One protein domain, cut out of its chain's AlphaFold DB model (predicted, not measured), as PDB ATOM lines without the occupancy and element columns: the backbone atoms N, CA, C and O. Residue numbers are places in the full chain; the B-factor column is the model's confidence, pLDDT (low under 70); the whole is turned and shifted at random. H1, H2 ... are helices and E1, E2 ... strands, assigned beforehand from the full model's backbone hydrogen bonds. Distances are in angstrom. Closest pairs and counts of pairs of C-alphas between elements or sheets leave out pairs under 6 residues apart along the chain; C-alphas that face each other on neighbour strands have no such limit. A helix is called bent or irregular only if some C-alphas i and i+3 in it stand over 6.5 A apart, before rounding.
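AT A GLANCE: This is residues 56 to 66 and 79 to 251 of the 354 residues of an uncharacterized protein of Cerataulina bicornis (UniProt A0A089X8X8). An elongated model: two helices side by side, H2 and H4, run opposite ways along its length, with the kinked helix H3 set across them at one end and a small, strongly twisted sheet beyond their other end. Helix H1 is at the sheet's end of the model but packs on no other helix, and residues 159 to 170, of which 168 to 170 belong to H3, stick out at the far end. The printed part has 184 residues with four named helices and four named strands, along the chain E1 E2 H1 H2 H3 H4 E3 E4. The sheet runs E1 - E2 - E4 - E3, antiparallel throughout, and the class is mixed, helices and strands. The whole is loose, with a radius of gyration of the C-alphas of 21.5 A and spans of 72 by 38 by 32 A.

IN THESE COORDINATES: Strands E1, residues 89 to 91, and E2, residues 102 to 105, come first; C-alpha 89 is at (187.950, 162.235, 153.733). H1 is residues 115 to 124. H2, residues 132 to 159, is the longest helix at 40.6 A, from (194.202, 155.372, 162.188) to (185.140, 179.563, 193.463). H3, residues 168 to 185, measures 24.0 A; it is irregular, with C-alphas 177 and 180 7.4 A apart, and has a kink of 58 degrees near residue 178. H4, residues 198 to 214, measures 24.6 A. E3 is residues 228 to 234, 17.0 A, and E4 is residues 237 to 244, 20.2 A, ending at C-alpha 244 at (193.925, 164.884, 145.994).

HOW THE PARTS SIT: E1 and E2 form a hairpin, with N 90 and O 103 3.0 A apart. E2 and E4 are antiparallel, with N 242 and O 104 2.8 A apart. E3 and E4 form a hairpin, with N 230 and O 241 2.8 A apart; E4 bends by 58 degrees at residue 240. None of the four helices is on the sheet. H2 touches H4 at a shallow tilt of 19 degrees, opposite ways; the closest C-alphas, of Phe 142 and Ala 210, are 5.6 A apart. Residues 151 to 155 of H2 touch H3 at a steep tilt of 68 degrees, only just short of about perpendicular; the closest C-alphas, of Arg 155 and Ile 175, are 6.7 A apart. Residues 181 to 185 of H3 touch H4, about perpendicular at 77 degrees; the closest C-alphas, of Ile 185 and Ser 198, are 6.2 A apart. H1 and H2 are apart. In H1, H2 and H4 every O i to N i+4 pair is within hydrogen-bond range, in H3 10 of 14.

THE WHOLE: The C-alphas of His 96 and Pro 166, the two farthest apart, are 72.8 A apart. Residues 67 to 78 are not printed, and C-alphas 66 and 79 across this cut are 10.6 A apart. The links H3 to H4 and H4 to E3 are long; in the second, residues 216 to 217 pair with residues 111 to 112, parallel. The mean pLDDT of the printed part is 84.8, and residues 160 to 170 are under 70.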
ATOM      1  N   ARG A  56     183.242 182.836 150.493       87.50
ATOM      2  CA  ARG A  56     182.013 182.188 150.010       87.50
ATOM      3  C   ARG A  56     181.879 180.734 150.467       87.50
ATOM      4  O   ARG A  56     180.791 180.175 150.341       87.50
ATOM      5  N   LEU A  57     182.953 180.126 150.978       87.69
ATOM      6  CA  LEU A  57     182.932 178.743 151.448       87.69
ATOM      7  C   LEU A  57     182.035 178.585 152.686       87.69
ATOM      8  O   LEU A  57     181.992 179.479 153.542       87.69
ATOM      9  N   PRO A  58     181.350 177.436 152.822       89.50
ATOM     10  CA  PRO A  58     180.581 177.134 154.017       89.50
ATOM     11  C   PRO A  58     181.493 177.033 155.245       89.50
ATOM     12  O   PRO A  58     182.681 176.713 155.160       89.50
ATOM     13  N   ILE A  59     180.921 177.298 156.416       87.50
ATOM     14  CA  ILE A  59     181.586 177.098 157.705       87.50
ATOM     15  C   ILE A  59     181.145 175.739 158.234       87.50
ATOM     16  O   ILE A  59     179.944 175.467 158.280       87.50
ATOM     17  N   HIS A  60     182.092 174.913 158.672       86.56
ATOM     18  CA  HIS A  60     181.770 173.698 159.413       86.56
ATOM     19  C   HIS A  60     181.244 174.097 160.794       86.56
ATOM     20  O   HIS A  60     182.004 174.480 161.682       86.56
ATOM     21  N   ALA A  61     179.919 174.132 160.938       77.69
ATOM     22  CA  ALA A  61     179.239 174.666 162.113       77.69
ATOM     23  C   ALA A  61     179.159 173.611 163.227       77.69
ATOM     24  O   ALA A  61     178.104 173.026 163.480       77.69
ATOM     25  N   LYS A  62     180.289 173.352 163.885       79.00
ATOM     26  CA  LYS A  62     180.354 172.529 165.096       79.00
ATOM     27  C   LYS A  62     180.941 173.359 166.226       79.00
ATOM     28  O   LYS A  62     182.018 173.921 166.088       79.00
ATOM     29  N   SER A  63     180.196 173.486 167.320       70.75
ATOM     30  CA  SER A  63     180.665 174.173 168.518       70.75
ATOM     31  C   SER A  63     181.420 173.210 169.425       70.75
ATOM     32  O   SER A  63     181.110 172.019 169.502       70.75
ATOM     33  N   VAL A  64     182.392 173.752 170.156       76.81
ATOM     34  CA  VAL A  64     183.043 173.062 171.265       76.81
ATOM     35  C   VAL A  64     182.787 173.867 172.542       76.81
ATOM     36  O   VAL A  64     183.206 175.026 172.606       76.81
ATOM     37  N   PRO A  65     182.116 173.297 173.561       71.19
ATOM     38  CA  PRO A  65     181.566 171.936 173.627       71.19
ATOM     39  C   PRO A  65     180.351 171.717 172.692       71.19
ATOM     40  O   PRO A  65     179.717 172.691 172.271       71.19
ATOM     41  N   PRO A  66     180.036 170.454 172.340       72.00
ATOM     42  CA  PRO A  66     178.895 170.131 171.486       72.00
ATOM     43  C   PRO A  66     177.565 170.434 172.186       72.00
ATOM     44  O   PRO A  66     177.475 170.386 173.416       72.00
ATOM     45  N   GLY A  79     175.883 164.113 181.512       76.38
ATOM     46  CA  GLY A  79     176.160 165.010 180.398       76.38
ATOM     47  C   GLY A  79     176.604 164.240 179.154       76.38
ATOM     48  O   GLY A  79     176.969 163.063 179.208       76.38
ATOM     49  N   ASN A  80     176.551 164.918 178.008       78.06
ATOM     50  CA  ASN A  80     176.918 164.332 176.726       78.06
ATOM     51  C   ASN A  80     178.361 163.828 176.732       78.06
ATOM     52  O   ASN A  80     179.284 164.567 177.079       78.06
ATOM     53  N   LEU A  81     178.557 162.588 176.278       75.00
ATOM     54  CA  LEU A  81     179.898 162.091 176.026       75.00
ATOM     55  C   LEU A  81     180.537 162.916 174.900       75.00
ATOM     56  O   LEU A  81     179.880 163.183 173.885       75.00
ATOM     57  N   PRO A  82     181.801 163.336 175.066       72.81
ATOM     58  CA  PRO A  82     182.498 164.089 174.040       72.81
ATOM     59  C   PRO A  82     182.650 163.219 172.792       72.81
ATOM     60  O   PRO A  82     183.178 162.114 172.864       72.81
ATOM     61  N   LYS A  83     182.187 163.724 171.648       76.44
ATOM     62  CA  LYS A  83     182.378 163.091 170.339       76.44
ATOM     63  C   LYS A  83     183.128 164.059 169.439       76.44
ATOM     64  O   LYS A  83     182.808 165.250 169.408       76.44
ATOM     65  N   THR A  84     184.131 163.553 168.734       79.75
ATOM     66  CA  THR A  84     184.812 164.312 167.685       79.75
ATOM     67  C   THR A  84     183.864 164.468 166.495       79.75
ATOM     68  O   THR A  84     183.065 163.585 166.192       79.75
ATOM     69  N   SER A  85     183.888 165.634 165.852       81.94
ATOM     70  CA  SER A  85     183.046 165.922 164.678       81.94
ATOM     71  C   SER A  85     183.919 166.384 163.524       81.94
ATOM     72  O   SER A  85     183.818 167.509 163.031       81.94
ATOM     73  N   THR A  86     184.846 165.505 163.158       86.00
ATOM     74  CA  THR A  86     185.904 165.798 162.197       86.00
ATOM     75  C   THR A  86     185.387 165.793 160.770       86.00
ATOM     76  O   THR A  86     184.442 165.078 160.447       86.00
ATOM     77  N   ILE A  87     186.019 166.585 159.909       88.56
ATOM     78  CA  ILE A  87     185.734 166.567 158.473       88.56
ATOM     79  C   ILE A  87     186.303 165.265 157.893       88.56
ATOM     80  O   ILE A  87     187.505 165.008 157.988       88.56
ATOM     81  N   GLU A  88     185.431 164.438 157.323       85.75
ATOM     82  CA  GLU A  88     185.798 163.137 156.767       85.75
ATOM     83  C   GLU A  88     186.420 163.275 155.371       85.75
ATOM     84  O   GLU A  88     186.022 164.120 154.562       85.75
ATOM     85  N   LYS A  89     187.398 162.411 155.079       89.62
ATOM     86  CA  LYS A  89     187.950 162.235 153.733       89.62
ATOM     87  C   LYS A  89     187.237 161.078 153.043       89.62
ATOM     88  O   LYS A  89     187.111 160.000 153.619       89.62
ATOM     89  N   VAL A  90     186.803 161.281 151.803       90.12
ATOM     90  CA  VAL A  90     186.104 160.244 151.032       90.12
ATOM     91  C   VAL A  90     187.013 159.753 149.916       90.12
ATOM     92  O   VAL A  90     187.329 160.493 148.981       90.12
ATOM     93  N   PHE A  91     187.441 158.494 150.022       90.44
ATOM     94  CA  PHE A  91     188.206 157.827 148.974       90.44
ATOM     95  C   PHE A  91     187.307 157.446 147.806       90.44
ATOM     96  O   PHE A  91     186.181 156.980 147.991       90.44
ATOM     97  N   TYR A  92     187.831 157.600 146.597       88.81
ATOM     98  CA  TYR A  92     187.179 157.109 145.398       88.81
ATOM     99  C   TYR A  92     188.205 156.481 144.458       88.81
ATOM    100  O   TYR A  92     189.292 157.009 144.224       88.81
ATOM    101  N   GLU A  93     187.830 155.344 143.884       85.38
ATOM    102  CA  GLU A  93     188.644 154.644 142.901       85.38
ATOM    103  C   GLU A  93     188.089 154.925 141.500       85.38
ATOM    104  O   GLU A  93     186.894 154.764 141.238       85.38
ATOM    105  N   HIS A  94     188.957 155.323 140.568       81.31
ATOM    106  CA  HIS A  94     188.591 155.440 139.158       81.31
ATOM    107  C   HIS A  94     189.652 154.775 138.288       81.31
ATOM    108  O   HIS A  94     190.846 154.995 138.461       81.31
ATOM    109  N   ARG A  95     189.231 154.029 137.261       74.94
ATOM    110  CA  ARG A  95     190.146 153.304 136.349       74.94
ATOM    111  C   ARG A  95     191.146 154.191 135.592       74.94
ATOM    112  O   ARG A  95     192.104 153.667 135.030       74.94
ATOM    113  N   HIS A  96     190.892 155.496 135.538       74.31
ATOM    114  CA  HIS A  96     191.718 156.476 134.832       74.31
ATOM    115  C   HIS A  96     192.523 157.304 135.833       74.31
ATOM    116  O   HIS A  96     193.737 157.391 135.688       74.31
ATOM    117  N   ASP A  97     191.867 157.819 136.878       71.31
ATOM    118  CA  ASP A  97     192.519 158.695 137.857       71.31
ATOM    119  C   ASP A  97     193.367 157.931 138.895       71.31
ATOM    120  O   ASP A  97     194.289 158.513 139.459       71.31
ATOM    121  N   GLY A  98     193.088 156.652 139.184       81.69
ATOM    122  CA  GLY A  98     193.846 155.826 140.139       81.69
ATOM    123  C   GLY A  98     193.076 155.375 141.387       81.69
ATOM    124  O   GLY A  98     191.857 155.527 141.470       81.69
ATOM    125  N   TYR A  99     193.810 154.771 142.334       82.75
ATOM    126  CA  TYR A  99     193.270 154.040 143.496       82.75
ATOM    127  C   TYR A  99     193.343 154.800 144.833       82.75
ATOM    128  O   TYR A  99     192.568 154.501 145.732       82.75
ATOM    129  N   TYR A 100     194.242 155.781 144.977       86.50
ATOM    130  CA  TYR A 100     194.446 156.521 146.238       86.50
ATOM    131  C   TYR A 100     193.874 157.936 146.223       86.50
ATOM    132  O   TYR A 100     194.215 158.755 147.070       86.50
ATOM    133  N   ASN A 101     192.994 158.227 145.270       91.19
ATOM    134  CA  ASN A 101     192.405 159.549 145.173       91.19
ATOM    135  C   ASN A 101     191.333 159.718 146.241       91.19
ATOM    136  O   ASN A 101     190.529 158.820 146.503       91.19
ATOM    137  N   PHE A 102     191.297 160.899 146.833       93.44
ATOM    138  CA  PHE A 102     190.231 161.266 147.743       93.44
ATOM    139  C   PHE A 102     189.884 162.730 147.573       93.44
ATOM    140  O   PHE A 102     190.620 163.522 146.976       93.44
ATOM    141  N   TYR A 103     188.724 163.080 148.099       93.06
ATOM    142  CA  TYR A 103     188.324 164.462 148.222       93.06
ATOM    143  C   TYR A 103     187.923 164.772 149.655       93.06
ATOM    144  O   TYR A 103     187.519 163.895 150.422       93.06
ATOM    145  N   VAL A 104     188.053 166.046 149.996       93.75
ATOM    146  CA  VAL A 104     187.630 166.613 151.272       93.75
ATOM    147  C   VAL A 104     186.710 167.782 150.962       93.75
ATOM    148  O   VAL A 104     186.995 168.574 150.064       93.75
ATOM    149  N   GLU A 105     185.588 167.893 151.667       91.50
ATOM    150  CA  GLU A 105     184.713 169.057 151.526       91.50
ATOM    151  C   GLU A 105     185.441 170.332 151.973       91.50
ATOM    152  O   GLU A 105     186.091 170.370 153.020       91.50
ATOM    153  N   ASN A 106     185.367 171.380 151.152       91.44
ATOM    154  CA  ASN A 106     186.128 172.596 151.388       91.44
ATOM    155  C   ASN A 106     185.355 173.546 152.310       91.44
ATOM    156  O   ASN A 106     184.399 174.201 151.890       91.44
ATOM    157  N   TYR A 107     185.795 173.636 153.562       91.12
ATOM    158  CA  TYR A 107     185.221 174.529 154.562       91.12
ATOM    159  C   TYR A 107     186.132 175.720 154.836       91.12
ATOM    160  O   TYR A 107     187.352 175.607 154.838       91.12
ATOM    161  N   ARG A 108     185.543 176.872 155.166       88.75
ATOM    162  CA  ARG A 108     186.300 178.095 155.474       88.75
ATOM    163  C   ARG A 108     187.216 177.956 156.696       88.75
ATOM    164  O   ARG A 108     188.221 178.650 156.797       88.75
ATOM    165  N   ASN A 109     186.832 177.113 157.647       89.44
ATOM    166  CA  ASN A 109     187.542 176.859 158.898       89.44
ATOM    167  C   ASN A 109     188.348 175.554 158.883       89.44
ATOM    168  O   ASN A 109     188.790 175.137 159.945       89.44
ATOM    169  N   ILE A 110     188.546 174.923 157.720       90.38
ATOM    170  CA  ILE A 110     189.399 173.738 157.609       90.38
ATOM    171  C   ILE A 110     190.847 174.082 157.967       90.38
ATOM    172  O   ILE A 110     191.365 175.141 157.601       90.38
ATOM    173  N   PHE A 111     191.505 173.180 158.685       89.75
ATOM    174  CA  PHE A 111     192.900 173.320 159.059       89.75
ATOM    175  C   PHE A 111     193.686 172.099 158.587       89.75
ATOM    176  O   PHE A 111     193.277 170.955 158.784       89.75
ATOM    177  N   PHE A 112     194.834 172.349 157.968       92.38
ATOM    178  CA  PHE A 112     195.758 171.309 157.536       92.38
ATOM    179  C   PHE A 112     197.049 171.399 158.340       92.38
ATOM    180  O   PHE A 112     197.442 172.475 158.799       92.38
ATOM    181  N   LEU A 113     197.736 170.267 158.483       92.19
ATOM    182  CA  LEU A 113     199.106 170.284 158.984       92.19
ATOM    183  C   LEU A 113     200.001 171.085 158.025       92.19
ATOM    184  O   LEU A 113     199.746 171.089 156.825       92.19
ATOM    185  N   PRO A 114     201.071 171.731 158.505       93.38
ATOM    186  CA  PRO A 114     202.109 172.250 157.623       93.38
ATOM    187  C   PRO A 114     202.756 171.128 156.799       93.38
ATOM    188  O   PRO A 114     202.984 170.037 157.325       93.38
ATOM    189  N   ASP A 115     203.130 171.412 155.550       91.19
ATOM    190  CA  ASP A 115     203.735 170.424 154.640       91.19
ATOM    191  C   ASP A 115     204.957 169.726 155.246       91.19
ATOM    192  O   ASP A 115     205.053 168.502 155.202       91.19
ATOM    193  N   TRP A 116     205.854 170.485 155.883       92.50
ATOM    194  CA  TRP A 116     207.055 169.935 156.519       92.50
ATOM    195  C   TRP A 116     206.718 168.939 157.635       92.50
ATOM    196  O   TRP A 116     207.409 167.934 157.800       92.50
ATOM    197  N   LEU A 117     205.652 169.204 158.399       92.06
ATOM    198  CA  LEU A 117     205.234 168.355 159.510       92.06
ATOM    199  C   LEU A 117     204.534 167.107 158.978       92.06
ATOM    200  O   LEU A 117     204.813 166.010 159.449       92.06
ATOM    201  N   SER A 118     203.673 167.267 157.967       91.81
ATOM    202  CA  SER A 118     203.041 166.139 157.278       91.81
ATOM    203  C   SER A 118     204.100 165.205 156.689       91.81
ATOM    204  O   SER A 118     204.085 164.013 156.978       91.81
ATOM    205  N   GLN A 119     205.079 165.747 155.959       92.75
ATOM    206  CA  GLN A 119     206.206 164.987 155.420       92.75
ATOM    207  C   GLN A 119     206.993 164.266 156.520       92.75
ATOM    208  O   GLN A 119     207.288 163.080 156.393       92.75
ATOM    209  N   TRP A 120     207.338 164.977 157.598       92.38
ATOM    210  CA  TRP A 120     208.112 164.404 158.694       92.38
ATOM    211  C   TRP A 120     207.396 163.203 159.321       92.38
ATOM    212  O   TRP A 120     208.023 162.159 159.496       92.38
ATOM    213  N   ILE A 121     206.090 163.325 159.588       91.31
ATOM    214  CA  ILE A 121     205.280 162.244 160.158       91.31
ATOM    215  C   ILE A 121     205.218 161.050 159.198       91.31
ATOM    216  O   ILE A 121     205.428 159.917 159.628       91.31
ATOM    217  N   GLN A 122     204.970 161.290 157.908       91.69
ATOM    218  CA  GLN A 122     204.845 160.216 156.920       91.69
ATOM    219  C   GLN A 122     206.139 159.405 156.766       91.69
ATOM    220  O   GLN A 122     206.084 158.183 156.681       91.69
ATOM    221  N   ILE A 123     207.300 160.070 156.773       90.00
ATOM    222  CA  ILE A 123     208.604 159.409 156.605       90.00
ATOM    223  C   ILE A 123     209.049 158.684 157.881       90.00
ATOM    224  O   ILE A 123     209.616 157.605 157.798       90.00
ATOM    225  N   HIS A 124     208.848 159.273 159.065       89.69
ATOM    226  CA  HIS A 124     209.404 158.706 160.305       89.69
ATOM    227  C   HIS A 124     208.551 157.595 160.911       89.69
ATOM    228  O   HIS A 124     209.072 156.776 161.661       89.69
ATOM    229  N   PHE A 125     207.248 157.593 160.634       84.88
ATOM    230  CA  PHE A 125     206.328 156.590 161.161       84.88
ATOM    231  C   PHE A 125     205.825 155.617 160.088       84.88
ATOM    232  O   PHE A 125     204.907 154.852 160.369       84.88
ATOM    233  N   ASP A 126     206.363 155.690 158.865       82.56
ATOM    234  CA  ASP A 126     205.946 154.889 157.701       82.56
ATOM    235  C   ASP A 126     204.428 154.948 157.400       82.56
ATOM    236  O   ASP A 126     203.856 154.104 156.705       82.56
ATOM    237  N   MET A 127     203.756 155.998 157.887       79.44
ATOM    238  CA  MET A 127     202.328 156.234 157.695       79.44
ATOM    239  C   MET A 127     202.097 156.881 156.332       79.44
ATOM    240  O   MET A 127     202.314 158.077 156.155       79.44
ATOM    241  N   SER A 128     201.647 156.095 155.358       74.50
ATOM    242  CA  SER A 128     201.315 156.593 154.016       74.50
ATOM    243  C   SER A 128     199.805 156.708 153.816       74.50
ATOM    244  O   SER A 128     199.278 157.803 153.651       74.50
ATOM    245  N   VAL A 129     199.092 155.585 153.840       82.88
ATOM    246  CA  VAL A 129     197.643 155.546 153.570       82.88
ATOM    247  C   VAL A 129     196.829 155.412 154.856       82.88
ATOM    248  O   VAL A 129     195.793 156.068 154.999       82.88
ATOM    249  N   ASP A 130     197.298 154.577 155.783       85.69
ATOM    250  CA  ASP A 130     196.642 154.369 157.067       85.69
ATOM    251  C   ASP A 130     196.916 155.550 158.006       85.69
ATOM    252  O   ASP A 130     198.063 155.859 158.329       85.69
ATOM    253  N   ILE A 131     195.842 156.221 158.426       87.38
ATOM    254  CA  ILE A 131     195.884 157.371 159.337       87.38
ATOM    255  C   ILE A 131     195.292 157.053 160.715       87.38
ATOM    256  O   ILE A 131     195.195 157.952 161.549       87.38
ATOM    257  N   THR A 132     194.928 155.794 160.978       90.00
ATOM    258  CA  THR A 132     194.202 155.372 162.188       90.00
ATOM    259  C   THR A 132     194.897 155.833 163.472       90.00
ATOM    260  O   THR A 132     194.259 156.362 164.381       90.00
ATOM    261  N   MET A 133     196.225 155.704 163.542       89.56
ATOM    262  CA  MET A 133     197.000 156.126 164.717       89.56
ATOM    263  C   MET A 133     196.962 157.642 164.939       89.56
ATOM    264  O   MET A 133     196.904 158.108 166.077       89.56
ATOM    265  N   LEU A 134     196.963 158.420 163.857       90.88
ATOM    266  CA  LEU A 134     196.906 159.878 163.911       90.88
ATOM    267  C   LEU A 134     195.520 160.371 164.326       90.88
ATOM    268  O   LEU A 134     195.402 161.313 165.114       90.88
ATOM    269  N   GLU A 135     194.472 159.710 163.839       90.44
ATOM    270  CA  GLU A 135     193.094 159.975 164.245       90.44
ATOM    271  C   GLU A 135     192.870 159.649 165.720       90.44
ATOM    272  O   GLU A 135     192.324 160.486 166.441       90.44
ATOM    273  N   LEU A 136     193.381 158.507 166.191       92.00
ATOM    274  CA  LEU A 136     193.326 158.115 167.598       92.00
ATOM    275  C   LEU A 136     194.064 159.112 168.498       92.00
ATOM    276  O   LEU A 136     193.567 159.478 169.566       92.00
ATOM    277  N   LEU A 137     195.241 159.582 168.075       92.50
ATOM    278  CA  LEU A 137     196.007 160.590 168.805       92.50
ATOM    279  C   LEU A 137     195.244 161.918 168.875       92.50
ATOM    280  O   LEU A 137     195.111 162.492 169.957       92.50
ATOM    281  N   ARG A 138     194.694 162.390 167.749       92.06
ATOM    282  CA  ARG A 138     193.857 163.600 167.688       92.06
ATOM    283  C   ARG A 138     192.647 163.485 168.615       92.06
ATOM    284  O   ARG A 138     192.373 164.418 169.366       92.06
ATOM    285  N   GLU A 139     191.944 162.356 168.581       91.25
ATOM    286  CA  GLU A 139     190.773 162.103 169.425       91.25
ATOM    287  C   GLU A 139     191.144 162.050 170.912       91.25
ATOM    288  O   GLU A 139     190.480 162.675 171.739       91.25
ATOM    289  N   SER A 140     192.261 161.407 171.249       92.75
ATOM    290  CA  SER A 140     192.771 161.347 172.622       92.75
ATOM    291  C   SER A 140     193.104 162.739 173.167       92.75
ATOM    292  O   SER A 140     192.721 163.076 174.289       92.75
ATOM    293  N   ILE A 141     193.768 163.582 172.365       93.50
ATOM    294  CA  ILE A 141     194.062 164.973 172.741       93.50
ATOM    295  C   ILE A 141     192.761 165.770 172.881       93.50
ATOM    296  O   ILE A 141     192.607 166.512 173.849       93.50
ATOM    297  N   PHE A 142     191.809 165.609 171.959       91.81
ATOM    298  CA  PHE A 142     190.527 166.309 172.005       91.81
ATOM    299  C   PHE A 142     189.732 165.981 173.278       91.81
ATOM    300  O   PHE A 142     189.287 166.890 173.982       91.81
ATOM    301  N   ILE A 143     189.609 164.696 173.620       90.56
ATOM    302  CA  ILE A 143     188.951 164.249 174.855       90.56
ATOM    303  C   ILE A 143     189.700 164.784 176.082       90.56
ATOM    304  O   ILE A 143     189.070 165.283 177.016       90.56
ATOM    305  N   GLY A 144     191.037 164.751 176.067       91.06
ATOM    306  CA  GLY A 144     191.871 165.321 177.126       91.06
ATOM    307  C   GLY A 144     191.633 166.821 177.337       91.06
ATOM    308  O   GLY A 144     191.489 167.264 178.476       91.06
ATOM    309  N   LEU A 145     191.515 167.599 176.255       91.50
ATOM    310  CA  LEU A 145     191.209 169.033 176.315       91.50
ATOM    311  C   LEU A 145     189.800 169.307 176.842       91.50
ATOM    312  O   LEU A 145     189.617 170.244 177.616       91.50
ATOM    313  N   LEU A 146     188.808 168.499 176.465       89.25
ATOM    314  CA  LEU A 146     187.447 168.641 176.987       89.25
ATOM    315  C   LEU A 146     187.356 168.295 178.472       89.25
ATOM    316  O   LEU A 146     186.702 169.014 179.227       89.25
ATOM    317  N   LEU A 147     188.057 167.250 178.909       88.25
ATOM    318  CA  LEU A 147     188.175 166.923 180.327       88.25
ATOM    319  C   LEU A 147     188.878 168.052 181.093       88.25
ATOM    320  O   LEU A 147     188.423 168.448 182.166       88.25
ATOM    321  N   PHE A 148     189.935 168.630 180.524       89.00
ATOM    322  CA  PHE A 148     190.603 169.794 181.101       89.00
ATOM    323  C   PHE A 148     189.671 171.015 181.187       89.00
ATOM    324  O   PHE A 148     189.613 171.673 182.226       89.00
ATOM    325  N   LEU A 149     188.879 171.284 180.143       88.69
ATOM    326  CA  LEU A 149     187.870 172.347 180.138       88.69
ATOM    327  C   LEU A 149     186.802 172.119 181.219       88.69
ATOM    328  O   LEU A 149     186.414 173.070 181.897       88.69
ATOM    329  N   ALA A 150     186.370 170.874 181.426       86.44
ATOM    330  CA  ALA A 150     185.435 170.519 182.489       86.44
ATOM    331  C   ALA A 150     186.031 170.773 183.886       86.44
ATOM    332  O   ALA A 150     185.358 171.349 184.741       86.44
ATOM    333  N   ILE A 151     187.307 170.431 184.113       86.44
ATOM    334  CA  ILE A 151     188.011 170.733 185.374       86.44
ATOM    335  C   ILE A 151     188.104 172.251 185.598       86.44
ATOM    336  O   ILE A 151     187.859 172.723 186.710       86.44
ATOM    337  N   LEU A 152     188.406 173.028 184.551       86.44
ATOM    338  CA  LEU A 152     188.440 174.494 184.621       86.44
ATOM    339  C   LEU A 152     187.073 175.079 184.992       86.44
ATOM    340  O   LEU A 152     186.983 175.914 185.891       86.44
ATOM    341  N   GLN A 153     185.999 174.625 184.345       85.38
ATOM    342  CA  GLN A 153     184.641 175.076 184.662       85.38
ATOM    343  C   GLN A 153     184.244 174.704 186.091       85.38
ATOM    344  O   GLN A 153     183.700 175.538 186.816       85.38
ATOM    345  N   PHE A 154     184.570 173.486 186.523       82.50
ATOM    346  CA  PHE A 154     184.324 173.032 187.885       82.50
ATOM    347  C   PHE A 154     185.065 173.895 188.918       82.50
ATOM    348  O   PHE A 154     184.468 174.304 189.914       82.50
ATOM    349  N   ARG A 155     186.327 174.271 188.653       81.00
ATOM    350  CA  ARG A 155     187.083 175.231 189.480       81.00
ATOM    351  C   ARG A 155     186.347 176.565 189.608       81.00
ATOM    352  O   ARG A 155     186.204 177.077 190.714       81.00
ATOM    353  N   VAL A 156     185.881 177.135 188.499       80.38
ATOM    354  CA  VAL A 156     185.195 178.440 188.501       80.38
ATOM    355  C   VAL A 156     183.885 178.373 189.270       80.38
ATOM    356  O   VAL A 156     183.596 179.264 190.060       80.38
ATOM    357  N   GLN A 157     183.104 177.312 189.075       79.00
ATOM    358  CA  GLN A 157     181.851 177.111 189.799       79.00
ATOM    359  C   GLN A 157     182.096 176.994 191.305       79.00
ATOM    360  O   GLN A 157     181.405 177.646 192.084       79.00
ATOM    361  N   LEU A 158     183.118 176.235 191.719       74.62
ATOM    362  CA  LEU A 158     183.498 176.090 193.126       74.62
ATOM    363  C   LEU A 158     184.051 177.372 193.756       74.62
ATOM    364  O   LEU A 158     183.853 177.579 194.952       74.62
ATOM    365  N   TYR A 159     184.668 178.264 192.974       70.19
ATOM    366  CA  TYR A 159     185.140 179.563 193.463       70.19
ATOM    367  C   TYR A 159     184.011 180.412 194.072       70.19
ATOM    368  O   TYR A 159     184.242 181.160 195.018       70.19
ATOM    369  N   TRP A 160     182.772 180.256 193.592       67.12
ATOM    370  CA  TRP A 160     181.605 180.958 194.134       67.12
ATOM    371  C   TRP A 160     181.089 180.372 195.461       67.12
ATOM    372  O   TRP A 160     180.349 181.043 196.178       67.12
ATOM    373  N   PHE A 161     181.508 179.160 195.844       66.31
ATOM    374  CA  PHE A 161     181.107 178.489 197.088       66.31
ATOM    375  C   PHE A 161     182.105 178.738 198.237       66.31
ATOM    376  O   PHE A 161     182.555 177.811 198.909       66.31
ATOM    377  N   LEU A 162     182.421 180.010 198.511       56.44
ATOM    378  CA  LEU A 162     183.390 180.450 199.536       56.44
ATOM    379  C   LEU A 162     183.075 180.003 200.984       56.44
ATOM    380  O   LEU A 162     183.925 180.146 201.861       56.44
ATOM    381  N   THR A 163     181.873 179.488 201.272       51.16
ATOM    382  CA  THR A 163     181.361 179.331 202.652       51.16
ATOM    383  C   THR A 163     181.261 177.883 203.156       51.16
ATOM    384  O   THR A 163     181.069 177.680 204.353       51.16
ATOM    385  N   ILE A 164     181.448 176.853 202.322       52.16
ATOM    386  CA  ILE A 164     181.454 175.454 202.796       52.16
ATOM    387  C   ILE A 164     182.901 174.963 202.874       52.16
ATOM    388  O   ILE A 164     183.402 174.312 201.962       52.16
ATOM    389  N   ASN A 165     183.594 175.279 203.970       60.16
ATOM    390  CA  ASN A 165     184.923 174.727 204.237       60.16
ATOM    391  C   ASN A 165     184.909 173.751 205.425       60.16
ATOM    392  O   ASN A 165     184.916 174.177 206.581       60.16
ATOM    393  N   PRO A 166     184.940 172.440 205.127       49.97
ATOM    394  CA  PRO A 166     185.855 171.533 205.821       49.97
ATOM    395  C   PRO A 166     186.734 170.684 204.872       49.97
ATOM    396  O   PRO A 166     187.412 169.766 205.328       49.97
ATOM    397  N   TYR A 167     186.776 170.977 203.565       53.94
ATOM    398  CA  TYR A 167     187.505 170.172 202.567       53.94
ATOM    399  C   TYR A 167     188.570 170.956 201.789       53.94
ATOM    400  O   TYR A 167     188.687 170.839 200.570       53.94
ATOM    401  N   THR A 168     189.421 171.706 202.491       66.25
ATOM    402  CA  THR A 168     190.585 172.388 201.893       66.25
ATOM    403  C   THR A 168     191.490 171.438 201.104       66.25
ATOM    404  O   THR A 168     192.085 171.841 200.113       66.25
ATOM    405  N   ARG A 169     191.613 170.169 201.517       68.69
ATOM    406  CA  ARG A 169     192.579 169.224 200.932       68.69
ATOM    407  C   ARG A 169     192.181 168.735 199.524       68.69
ATOM    408  O   ARG A 169     192.992 168.942 198.629       68.69
ATOM    409  N   PRO A 170     190.976 168.170 199.267       69.00
ATOM    410  CA  PRO A 170     190.560 167.829 197.899       69.00
ATOM    411  C   PRO A 170     190.556 169.031 196.946       69.00
ATOM    412  O   PRO A 170     190.965 168.914 195.795       69.00
ATOM    413  N   TRP A 171     190.144 170.197 197.446       73.50
ATOM    414  CA  TRP A 171     190.076 171.434 196.671       73.50
ATOM    415  C   TRP A 171     191.452 171.921 196.211       73.50
ATOM    416  O   TRP A 171     191.640 172.194 195.029       73.50
ATOM    417  N   VAL A 172     192.440 171.951 197.110       75.00
ATOM    418  CA  VAL A 172     193.815 172.347 196.770       75.00
ATOM    419  C   VAL A 172     194.414 171.429 195.702       75.00
ATOM    420  O   VAL A 172     195.074 171.923 194.792       75.00
ATOM    421  N   TYR A 173     194.143 170.118 195.745       76.44
ATOM    422  CA  TYR A 173     194.601 169.208 194.691       76.44
ATOM    423  C   TYR A 173     193.970 169.536 193.332       76.44
ATOM    424  O   TYR A 173     194.680 169.599 192.331       76.44
ATOM    425  N   LEU A 174     192.666 169.814 193.288       73.56
ATOM    426  CA  LEU A 174     191.980 170.152 192.040       73.56
ATOM    427  C   LEU A 174     192.434 171.500 191.460       73.56
ATOM    428  O   LEU A 174     192.636 171.619 190.252       73.56
ATOM    429  N   ILE A 175     192.645 172.500 192.315       76.56
ATOM    430  CA  ILE A 175     193.183 173.798 191.901       76.56
ATOM    431  C   ILE A 175     194.605 173.638 191.346       76.56
ATOM    432  O   ILE A 175     194.885 174.134 190.255       76.56
ATOM    433  N   SER A 176     195.456 172.847 192.010       81.75
ATOM    434  CA  SER A 176     196.848 172.648 191.586       81.75
ATOM    435  C   SER A 176     196.995 172.054 190.177       81.75
ATOM    436  O   SER A 176     197.977 172.339 189.495       81.75
ATOM    437  N   LEU A 177     196.002 171.294 189.688       82.12
ATOM    438  CA  LEU A 177     195.983 170.774 188.311       82.12
ATOM    439  C   LEU A 177     195.871 171.877 187.249       82.12
ATOM    440  O   LEU A 177     196.286 171.689 186.107       82.12
ATOM    441  N   THR A 178     195.282 173.017 187.608       85.56
ATOM    442  CA  THR A 178     195.006 174.123 186.684       85.56
ATOM    443  C   THR A 178     195.799 175.386 187.019       85.56
ATOM    444  O   THR A 178     195.849 176.286 186.194       85.56
ATOM    445  N   ASP A 179     196.463 175.475 188.172       85.75
ATOM    446  CA  ASP A 179     197.176 176.692 188.590       85.75
ATOM    447  C   ASP A 179     198.263 177.146 187.634       85.75
ATOM    448  O   ASP A 179     198.347 178.333 187.340       85.75
ATOM    449  N   TRP A 180     199.023 176.212 187.066       88.31
ATOM    450  CA  TRP A 180     200.109 176.552 186.151       88.31
ATOM    451  C   TRP A 180     199.645 177.436 184.977       88.31
ATOM    452  O   TRP A 180     200.386 178.320 184.555       88.31
ATOM    453  N   ILE A 181     198.423 177.238 184.456       87.50
ATOM    454  CA  ILE A 181     197.908 178.033 183.333       87.50
ATOM    455  C   ILE A 181     197.379 179.395 183.798       87.50
ATOM    456  O   ILE A 181     197.518 180.389 183.085       87.50
ATOM    457  N   PHE A 182     196.825 179.465 185.010       85.25
ATOM    458  CA  PHE A 182     196.403 180.728 185.612       85.25
ATOM    459  C   PHE A 182     197.603 181.593 185.987       85.25
ATOM    460  O   PHE A 182     197.567 182.784 185.710       85.25
ATOM    461  N   ASP A 183     198.687 181.017 186.505       86.50
ATOM    462  CA  ASP A 183     199.917 181.749 186.826       86.50
ATOM    463  C   ASP A 183     200.546 182.384 185.578       86.50
ATOM    464  O   ASP A 183     201.010 183.524 185.619       86.50
ATOM    465  N   VAL A 184     200.506 181.681 184.440       86.62
ATOM    466  CA  VAL A 184     200.976 182.211 183.150       86.62
ATOM    467  C   VAL A 184     200.117 183.392 182.681       86.62
ATOM    468  O   VAL A 184     200.650 184.347 182.119       86.62
ATOM    469  N   ILE A 185     198.800 183.349 182.908       85.69
ATOM    470  CA  ILE A 185     197.846 184.347 182.391       85.69
ATOM    471  C   ILE A 185     197.566 185.486 183.379       85.69
ATOM    472  O   ILE A 185     197.175 186.568 182.946       85.69
ATOM    473  N   ALA A 186     197.848 185.314 184.670       76.94
ATOM    474  CA  ALA A 186     197.582 186.296 185.722       76.94
ATOM    475  C   ALA A 186     198.253 187.661 185.471       76.94
ATOM    476  O   ALA A 186     197.730 188.691 185.887       76.94
ATOM    477  N   GLY A 187     199.386 187.687 184.758       75.44
ATOM    478  CA  GLY A 187     200.063 188.927 184.356       75.44
ATOM    479  C   GLY A 187     199.482 189.611 183.109       75.44
ATOM    480  O   GLY A 187     199.783 190.776 182.863       75.44
ATOM    481  N   PHE A 188     198.665 188.904 182.324       81.06
ATOM    482  CA  PHE A 188     198.089 189.378 181.058       81.06
ATOM    483  C   PHE A 188     196.579 189.626 181.132       81.06
ATOM    484  O   PHE A 188     196.035 190.333 180.283       81.06
ATOM    485  N   SER A 189     195.893 189.035 182.111       82.50
ATOM    486  CA  SER A 189     194.443 189.138 182.243       82.50
ATOM    487  C   SER A 189     194.009 190.528 182.720       82.50
ATOM    488  O   SER A 189     194.451 190.988 183.777       82.50
ATOM    489  N   PRO A 190     193.116 191.214 181.985       82.88
ATOM    490  CA  PRO A 190     192.507 192.439 182.467       82.88
ATOM    491  C   PRO A 190     191.456 192.134 183.541       82.88
ATOM    492  O   PRO A 190     190.605 191.258 183.380       82.88
ATOM    493  N   VAL A 191     191.458 192.931 184.610       82.81
ATOM    494  CA  VAL A 191     190.389 192.923 185.617       82.81
ATOM    495  C   VAL A 191     189.345 193.961 185.218       82.81
ATOM    496  O   VAL A 191     189.614 195.163 185.239       82.81
ATOM    497  N   ILE A 192     188.147 193.507 184.851       83.06
ATOM    498  CA  ILE A 192     187.033 194.381 184.459       83.06
ATOM    499  C   ILE A 192     185.964 194.311 185.546       83.06
ATOM    500  O   ILE A 192     185.477 193.234 185.874       83.06
ATOM    501  N   LEU A 193     185.601 195.462 186.124       81.31
ATOM    502  CA  LEU A 193     184.578 195.570 187.181       81.31
ATOM    503  C   LEU A 193     184.846 194.674 188.412       81.31
ATOM    504  O   LEU A 193     183.915 194.243 189.085       81.31
ATOM    505  N   GLY A 194     186.120 194.391 188.710       74.88
ATOM    506  CA  GLY A 194     186.522 193.520 189.823       74.88
ATOM    507  C   GLY A 194     186.421 192.018 189.532       74.88
ATOM    508  O   GLY A 194     186.704 191.222 190.422       74.88
ATOM    509  N   LEU A 195     186.053 191.626 188.307       77.94
ATOM    510  CA  LEU A 195     186.074 190.240 187.848       77.94
ATOM    511  C   LEU A 195     187.375 189.956 187.095       77.94
ATOM    512  O   LEU A 195     187.753 190.695 186.182       77.94
ATOM    513  N   ASP A 196     188.042 188.867 187.473       82.06
ATOM    514  CA  ASP A 196     189.197 188.358 186.745       82.06
ATOM    515  C   ASP A 196     188.741 187.589 185.496       82.06
ATOM    516  O   ASP A 196     188.016 186.594 185.580       82.06
ATOM    517  N   LEU A 197     189.181 188.051 184.323       85.38
ATOM    518  CA  LEU A 197     188.879 187.422 183.040       85.38
ATOM    519  C   LEU A 197     189.810 186.254 182.697       85.38
ATOM    520  O   LEU A 197     189.592 185.613 181.666       85.38
ATOM    521  N   SER A 198     190.781 185.917 183.555       86.19
ATOM    522  CA  SER A 198     191.762 184.854 183.303       86.19
ATOM    523  C   SER A 198     191.059 183.557 182.942       86.19
ATOM    524  O   SER A 198     191.382 182.925 181.941       86.19
ATOM    525  N   SER A 199     190.019 183.197 183.699       83.69
ATOM    526  CA  SER A 199     189.282 181.969 183.432       83.69
ATOM    527  C   SER A 199     188.551 181.987 182.093       83.69
ATOM    528  O   SER A 199     188.518 180.964 181.418       83.69
ATOM    529  N   ALA A 200     187.948 183.113 181.709       86.69
ATOM    530  CA  ALA A 200     187.227 183.212 180.443       86.69
ATOM    531  C   ALA A 200     188.198 183.141 179.256       86.69
ATOM    532  O   ALA A 200     187.925 182.450 178.275       86.69
ATOM    533  N   ILE A 201     189.356 183.796 179.378       89.00
ATOM    534  CA  ILE A 201     190.430 183.759 178.383       89.00
ATOM    535  C   ILE A 201     190.972 182.333 178.243       89.00
ATOM    536  O   ILE A 201     191.046 181.822 177.129       89.00
ATOM    537  N   ILE A 202     191.287 181.662 179.357       90.19
ATOM    538  CA  ILE A 202     191.779 180.276 179.360       90.19
ATOM    539  C   ILE A 202     190.759 179.342 178.714       90.19
ATOM    540  O   ILE A 202     191.109 178.593 177.806       90.19
ATOM    541  N   SER A 203     189.495 179.395 179.143       88.69
ATOM    542  CA  SER A 203     188.441 178.556 178.570       88.69
ATOM    543  C   SER A 203     188.239 178.829 177.080       88.69
ATOM    544  O   SER A 203     188.074 177.885 176.311       88.69
ATOM    545  N   GLY A 204     188.307 180.094 176.653       89.31
ATOM    546  CA  GLY A 204     188.237 180.471 175.243       89.31
ATOM    547  C   GLY A 204     189.407 179.924 174.423       89.31
ATOM    548  O   GLY A 204     189.192 179.396 173.335       89.31
ATOM    549  N   LEU A 205     190.633 179.989 174.954       90.44
ATOM    550  CA  LEU A 205     191.831 179.447 174.307       90.44
ATOM    551  C   LEU A 205     191.777 177.921 174.200       90.44
ATOM    552  O   LEU A 205     191.943 177.384 173.110       90.44
ATOM    553  N   VAL A 206     191.498 177.224 175.304       91.62
ATOM    554  CA  VAL A 206     191.363 175.757 175.327       91.62
ATOM    555  C   VAL A 206     190.245 175.308 174.385       91.62
ATOM    556  O   VAL A 206     190.441 174.380 173.602       91.62
ATOM    557  N   GLY A 207     189.104 176.004 174.402       89.94
ATOM    558  CA  GLY A 207     187.995 175.760 173.485       89.94
ATOM    559  C   GLY A 207     188.398 175.949 172.024       89.94
ATOM    560  O   GLY A 207     188.101 175.090 171.202       89.94
ATOM    561  N   LYS A 208     189.147 177.012 171.699       89.38
ATOM    562  CA  LYS A 208     189.695 177.247 170.353       89.38
ATOM    563  C   LYS A 208     190.679 176.165 169.908       89.38
ATOM    564  O   LYS A 208     190.648 175.774 168.745       89.38
ATOM    565  N   PHE A 209     191.532 175.672 170.803       91.12
ATOM    566  CA  PHE A 209     192.428 174.555 170.496       91.12
ATOM    567  C   PHE A 209     191.649 173.266 170.224       91.12
ATOM    568  O   PHE A 209     191.916 172.590 169.234       91.12
ATOM    569  N   ALA A 210     190.656 172.950 171.054       90.69
ATOM    570  CA  ALA A 210     189.797 171.790 170.844       90.69
ATOM    571  C   ALA A 210     188.980 171.910 169.540       90.69
ATOM    572  O   ALA A 210     188.868 170.944 168.790       90.69
ATOM    573  N   ASP A 211     188.481 173.107 169.227       89.50
ATOM    574  CA  ASP A 211     187.815 173.425 167.960       89.50
ATOM    575  C   ASP A 211     188.749 173.204 166.760       89.50
ATOM    576  O   ASP A 211     188.380 172.542 165.792       89.50
ATOM    577  N   SER A 212     190.002 173.655 166.851       90.31
ATOM    578  CA  SER A 212     191.009 173.434 165.808       90.31
ATOM    579  C   SER A 212     191.276 171.952 165.532       90.31
ATOM    580  O   SER A 212     191.599 171.613 164.397       90.31
ATOM    581  N   LEU A 213     191.144 171.067 166.529       91.38
ATOM    582  CA  LEU A 213     191.318 169.624 166.331       91.38
ATOM    583  C   LEU A 213     190.166 169.000 165.537       91.38
ATOM    584  O   LEU A 213     190.418 168.124 164.719       91.38
ATOM    585  N   ASN A 214     188.923 169.460 165.716       89.50
ATOM    586  CA  ASN A 214     187.798 168.991 164.893       89.50
ATOM    587  C   ASN A 214     187.936 169.431 163.430       89.50
ATOM    588  O   ASN A 214     187.514 168.726 162.517       89.50
ATOM    589  N   HIS A 215     188.560 170.582 163.204       90.62
ATOM    590  CA  HIS A 215     188.793 171.114 161.866       90.62
ATOM    591  C   HIS A 215     190.095 170.624 161.222       90.62
ATOM    592  O   HIS A 215     190.340 170.920 160.052       90.62
ATOM    593  N   LEU A 216     190.922 169.883 161.965       92.38
ATOM    594  CA  LEU A 216     192.176 169.329 161.479       92.38
ATOM    595  C   LEU A 216     191.918 168.108 160.590       92.38
ATOM    596  O   LEU A 216     191.442 167.069 161.063       92.38
ATOM    597  N   VAL A 217     192.316 168.218 159.324       91.94
ATOM    598  CA  VAL A 217     192.240 167.134 158.340       91.94
ATOM    599  C   VAL A 217     193.636 166.626 157.990       91.94
ATOM    600  O   VAL A 217     194.541 167.398 157.669       91.94
ATOM    601  N   PHE A 218     193.801 165.304 158.024       93.00
ATOM    602  CA  PHE A 218     195.027 164.630 157.602       93.00
ATOM    603  C   PHE A 218     194.947 164.254 156.118       93.00
ATOM    604  O   PHE A 218     194.062 163.507 155.705       93.00
ATOM    605  N   THR A 219     195.895 164.749 155.320       91.88
ATOM    606  CA  THR A 219     195.910 164.611 153.850       91.88
ATOM    607  C   THR A 219     196.765 163.447 153.347       91.88
ATOM    608  O   THR A 219     196.934 163.278 152.144       91.88
ATOM    609  N   MET A 220     197.319 162.641 154.253       91.56
ATOM    610  CA  MET A 220     198.208 161.527 153.912       91.56
ATOM    611  C   MET A 220     197.477 160.526 152.991       91.56
ATOM    612  O   MET A 220     196.299 160.224 153.254       91.56
ATOM    613  N   PRO A 221     198.115 160.051 151.898       91.31
ATOM    614  CA  PRO A 221     199.558 160.123 151.586       91.31
ATOM    615  C   PRO A 221     200.046 161.412 150.896       91.31
ATOM    616  O   PRO A 221     201.232 161.552 150.617       91.31
ATOM    617  N   PHE A 222     199.158 162.350 150.578       93.06
ATOM    618  CA  PHE A 222     199.525 163.580 149.877       93.06
ATOM    619  C   PHE A 222     199.978 164.663 150.855       93.06
ATOM    620  O   PHE A 222     199.538 164.732 152.013       93.06
ATOM    621  N   LEU A 223     200.828 165.569 150.375       92.50
ATOM    622  CA  LEU A 223     201.074 166.810 151.089       92.50
ATOM    623  C   LEU A 223     199.840 167.723 151.007       92.50
ATOM    624  O   LEU A 223     199.146 167.735 149.988       92.50
ATOM    625  N   PRO A 224     199.558 168.508 152.057       91.19
ATOM    626  CA  PRO A 224     198.464 169.474 152.065       91.19
ATOM    627  C   PRO A 224     198.438 170.396 150.841       91.19
ATOM    628  O   PRO A 224     197.360 170.646 150.297       91.19
ATOM    629  N   SER A 225     199.609 170.839 150.372       89.62
ATOM    630  CA  SER A 225     199.771 171.685 149.182       89.62
ATOM    631  C   SER A 225     199.409 171.030 147.846       89.62
ATOM    632  O   SER A 225     199.199 171.744 146.866       89.62
ATOM    633  N   GLU A 226     199.285 169.704 147.780       90.75
ATOM    634  CA  GLU A 226     198.882 168.991 146.558       90.75
ATOM    635  C   GLU A 226     197.371 169.082 146.290       90.75
ATOM    636  O   GLU A 226     196.896 168.681 145.226       90.75
ATOM    637  N   GLY A 227     196.608 169.628 147.241       90.19
ATOM    638  CA  GLY A 227     195.163 169.771 147.143       90.19
ATOM    639  C   GLY A 227     194.750 170.747 146.042       90.19
ATOM    640  O   GLY A 227     195.107 171.924 146.062       90.19
ATOM    641  N   GLN A 228     193.935 170.274 145.099       89.56
ATOM    642  CA  GLN A 228     193.390 171.096 144.021       89.56
ATOM    643  C   GLN A 228     191.923 171.443 144.295       89.56
ATOM    644  O   GLN A 228     191.124 170.537 144.544       89.56
ATOM    645  N   PRO A 229     191.519 172.724 144.224       88.69
ATOM    646  CA  PRO A 229     190.117 173.081 144.372       88.69
ATOM    647  C   PRO A 229     189.316 172.531 143.187       88.69
ATOM    648  O   PRO A 229     189.668 172.727 142.024       88.69
ATOM    649  N   GLY A 230     188.216 171.854 143.486       86.44
ATOM    650  CA  GLY A 230     187.298 171.295 142.507       86.44
ATOM    651  C   GLY A 230     185.852 171.440 142.953       86.44
ATOM    652  O   GLY A 230     185.562 171.827 144.083       86.44
ATOM    653  N   LYS A 231     184.926 171.116 142.052       87.94
ATOM    654  CA  LYS A 231     183.495 171.063 142.358       87.94
ATOM    655  C   LYS A 231     182.979 169.673 142.056       87.94
ATOM    656  O   LYS A 231     183.178 169.181 140.945       87.94
ATOM    657  N   LEU A 232     182.327 169.054 143.030       86.62
ATOM    658  CA  LEU A 232     181.712 167.739 142.879       86.62
ATOM    659  C   LEU A 232     180.231 167.817 143.241       86.62
ATOM    660  O   LEU A 232     179.818 168.623 144.072       86.62
ATOM    661  N   MET A 233     179.425 166.974 142.598       85.44
ATOM    662  CA  MET A 233     178.043 166.765 143.013       85.44
ATOM    663  C   MET A 233     178.025 165.732 144.139       85.44
ATOM    664  O   MET A 233     178.235 164.549 143.888       85.44
ATOM    665  N   ILE A 234     177.783 166.190 145.364       82.81
ATOM    666  CA  ILE A 234     177.637 165.353 146.559       82.81
ATOM    667  C   ILE A 234     176.192 165.520 147.031       82.81
ATOM    668  O   ILE A 234     175.725 166.646 147.198       82.81
ATOM    669  N   ASP A 235     175.464 164.415 147.185       80.06
ATOM    670  CA  ASP A 235     174.049 164.401 147.600       80.06
ATOM    671  C   ASP A 235     173.122 165.265 146.720       80.06
ATOM    672  O   ASP A 235     172.175 165.895 147.187       80.06
ATOM    673  N   GLY A 236     173.413 165.331 145.416       81.88
ATOM    674  CA  GLY A 236     172.646 166.133 144.455       81.88
ATOM    675  C   GLY A 236     172.899 167.644 144.536       81.88
ATOM    676  O   GLY A 236     172.269 168.400 143.799       81.88
ATOM    677  N   GLN A 237     173.831 168.093 145.382       86.50
ATOM    678  CA  GLN A 237     174.250 169.489 145.489       86.50
ATOM    679  C   GLN A 237     175.681 169.668 144.977       86.50
ATOM    680  O   GLN A 237     176.560 168.844 145.225       86.50
ATOM    681  N   LEU A 238     175.925 170.761 144.250       87.19
ATOM    682  CA  LEU A 238     177.270 171.127 143.813       87.19
ATOM    683  C   LEU A 238     178.032 171.713 145.007       87.19
ATOM    684  O   LEU A 238     177.757 172.843 145.411       87.19
ATOM    685  N   LYS A 239     178.973 170.947 145.559       88.88
ATOM    686  CA  LYS A 239     179.820 171.361 146.681       88.88
ATOM    687  C   LYS A 239     181.244 171.641 146.207       88.88
ATOM    688  O   LYS A 239     181.767 170.950 145.326       88.88
ATOM    689  N   ASP A 240     181.863 172.653 146.805       90.56
ATOM    690  CA  ASP A 240     183.286 172.932 146.632       90.56
ATOM    691  C   ASP A 240     184.093 171.921 147.463       90.56
ATOM    692  O   ASP A 240     183.838 171.714 148.651       90.56
ATOM    693  N   VAL A 241     185.060 171.265 146.829       92.44
ATOM    694  CA  VAL A 241     185.891 170.216 147.431       92.44
ATOM    695  C   VAL A 241     187.364 170.456 147.128       92.44
ATOM    696  O   VAL A 241     187.716 171.112 146.150       92.44
ATOM    697  N   ILE A 242     188.236 169.887 147.948       93.19
ATOM    698  CA  ILE A 242     189.670 169.798 147.692       93.19
ATOM    699  C   ILE A 242     189.961 168.372 147.238       93.19
ATOM    700  O   ILE A 242     189.655 167.408 147.940       93.19
ATOM    701  N   LEU A 243     190.505 168.248 146.035       92.81
ATOM    702  CA  LEU A 243     190.812 166.996 145.365       92.81
ATOM    703  C   LEU A 243     192.294 166.672 145.539       92.81
ATOM    704  O   LEU A 243     193.146 167.489 145.193       92.81
ATOM    705  N   TYR A 244     192.583 165.454 145.979       93.25
ATOM    706  CA  TYR A 244     193.925 164.884 145.994       93.25
ATOM    707  C   TYR A 244     193.961 163.744 144.982       93.25
ATOM    708  O   TYR A 244     193.185 162.788 145.080       93.25
ATOM    709  N   ARG A 245     194.785 163.901 143.943       90.88
ATOM    710  CA  ARG A 245     194.808 163.013 142.777       90.88
ATOM    711  C   ARG A 245     196.231 162.681 142.355       90.88
ATOM    712  O   ARG A 245     197.139 163.466 142.602       90.88
ATOM    713  N   TYR A 246     196.361 161.587 141.603       88.44
ATOM    714  CA  TYR A 246     197.612 161.097 141.013       88.44
ATOM    715  C   TYR A 246     198.563 160.469 142.041       88.44
ATOM    716  O   TYR A 246     198.123 159.962 143.072       88.44
ATOM    717  N   LEU A 247     199.854 160.392 141.707       90.00
ATOM    718  CA  LEU A 247     200.884 159.873 142.597       90.00
ATOM    719  C   LEU A 247     201.275 160.966 143.612       90.00
ATOM    720  O   LEU A 247     201.584 162.076 143.180       90.00
ATOM    721  N   PRO A 248     201.299 160.667 144.922       92.06
ATOM    722  CA  PRO A 248     201.776 161.594 145.943       92.06
ATOM    723  C   PRO A 248     203.186 162.115 145.659       92.06
ATOM    724  O   PRO A 248     204.083 161.334 145.324       92.06
ATOM    725  N   SER A 249     203.411 163.415 145.861       90.81
ATOM    726  CA  SER A 249     204.713 164.054 145.602       90.81
ATOM    727  C   SER A 249     205.870 163.408 146.381       90.81
ATOM    728  O   SER A 249     206.984 163.274 145.867       90.81
ATOM    729  N   LEU A 250     205.599 162.935 147.603       90.94
ATOM    730  CA  LEU A 250     206.590 162.282 148.458       90.94
ATOM    731  C   LEU A 250     207.155 161.007 147.833       90.94
ATOM    732  O   LEU A 250     208.345 160.745 147.981       90.94
ATOM    733  N   TRP A 251     206.353 160.256 147.078       91.44
ATOM    734  CA  TRP A 251     206.778 158.987 146.478       91.44
ATOM    735  C   TRP A 251     207.694 159.160 145.259       91.44
ATOM    736  O   TRP A 251     208.312 158.196 144.819       91.44
TER     737      TRP A 251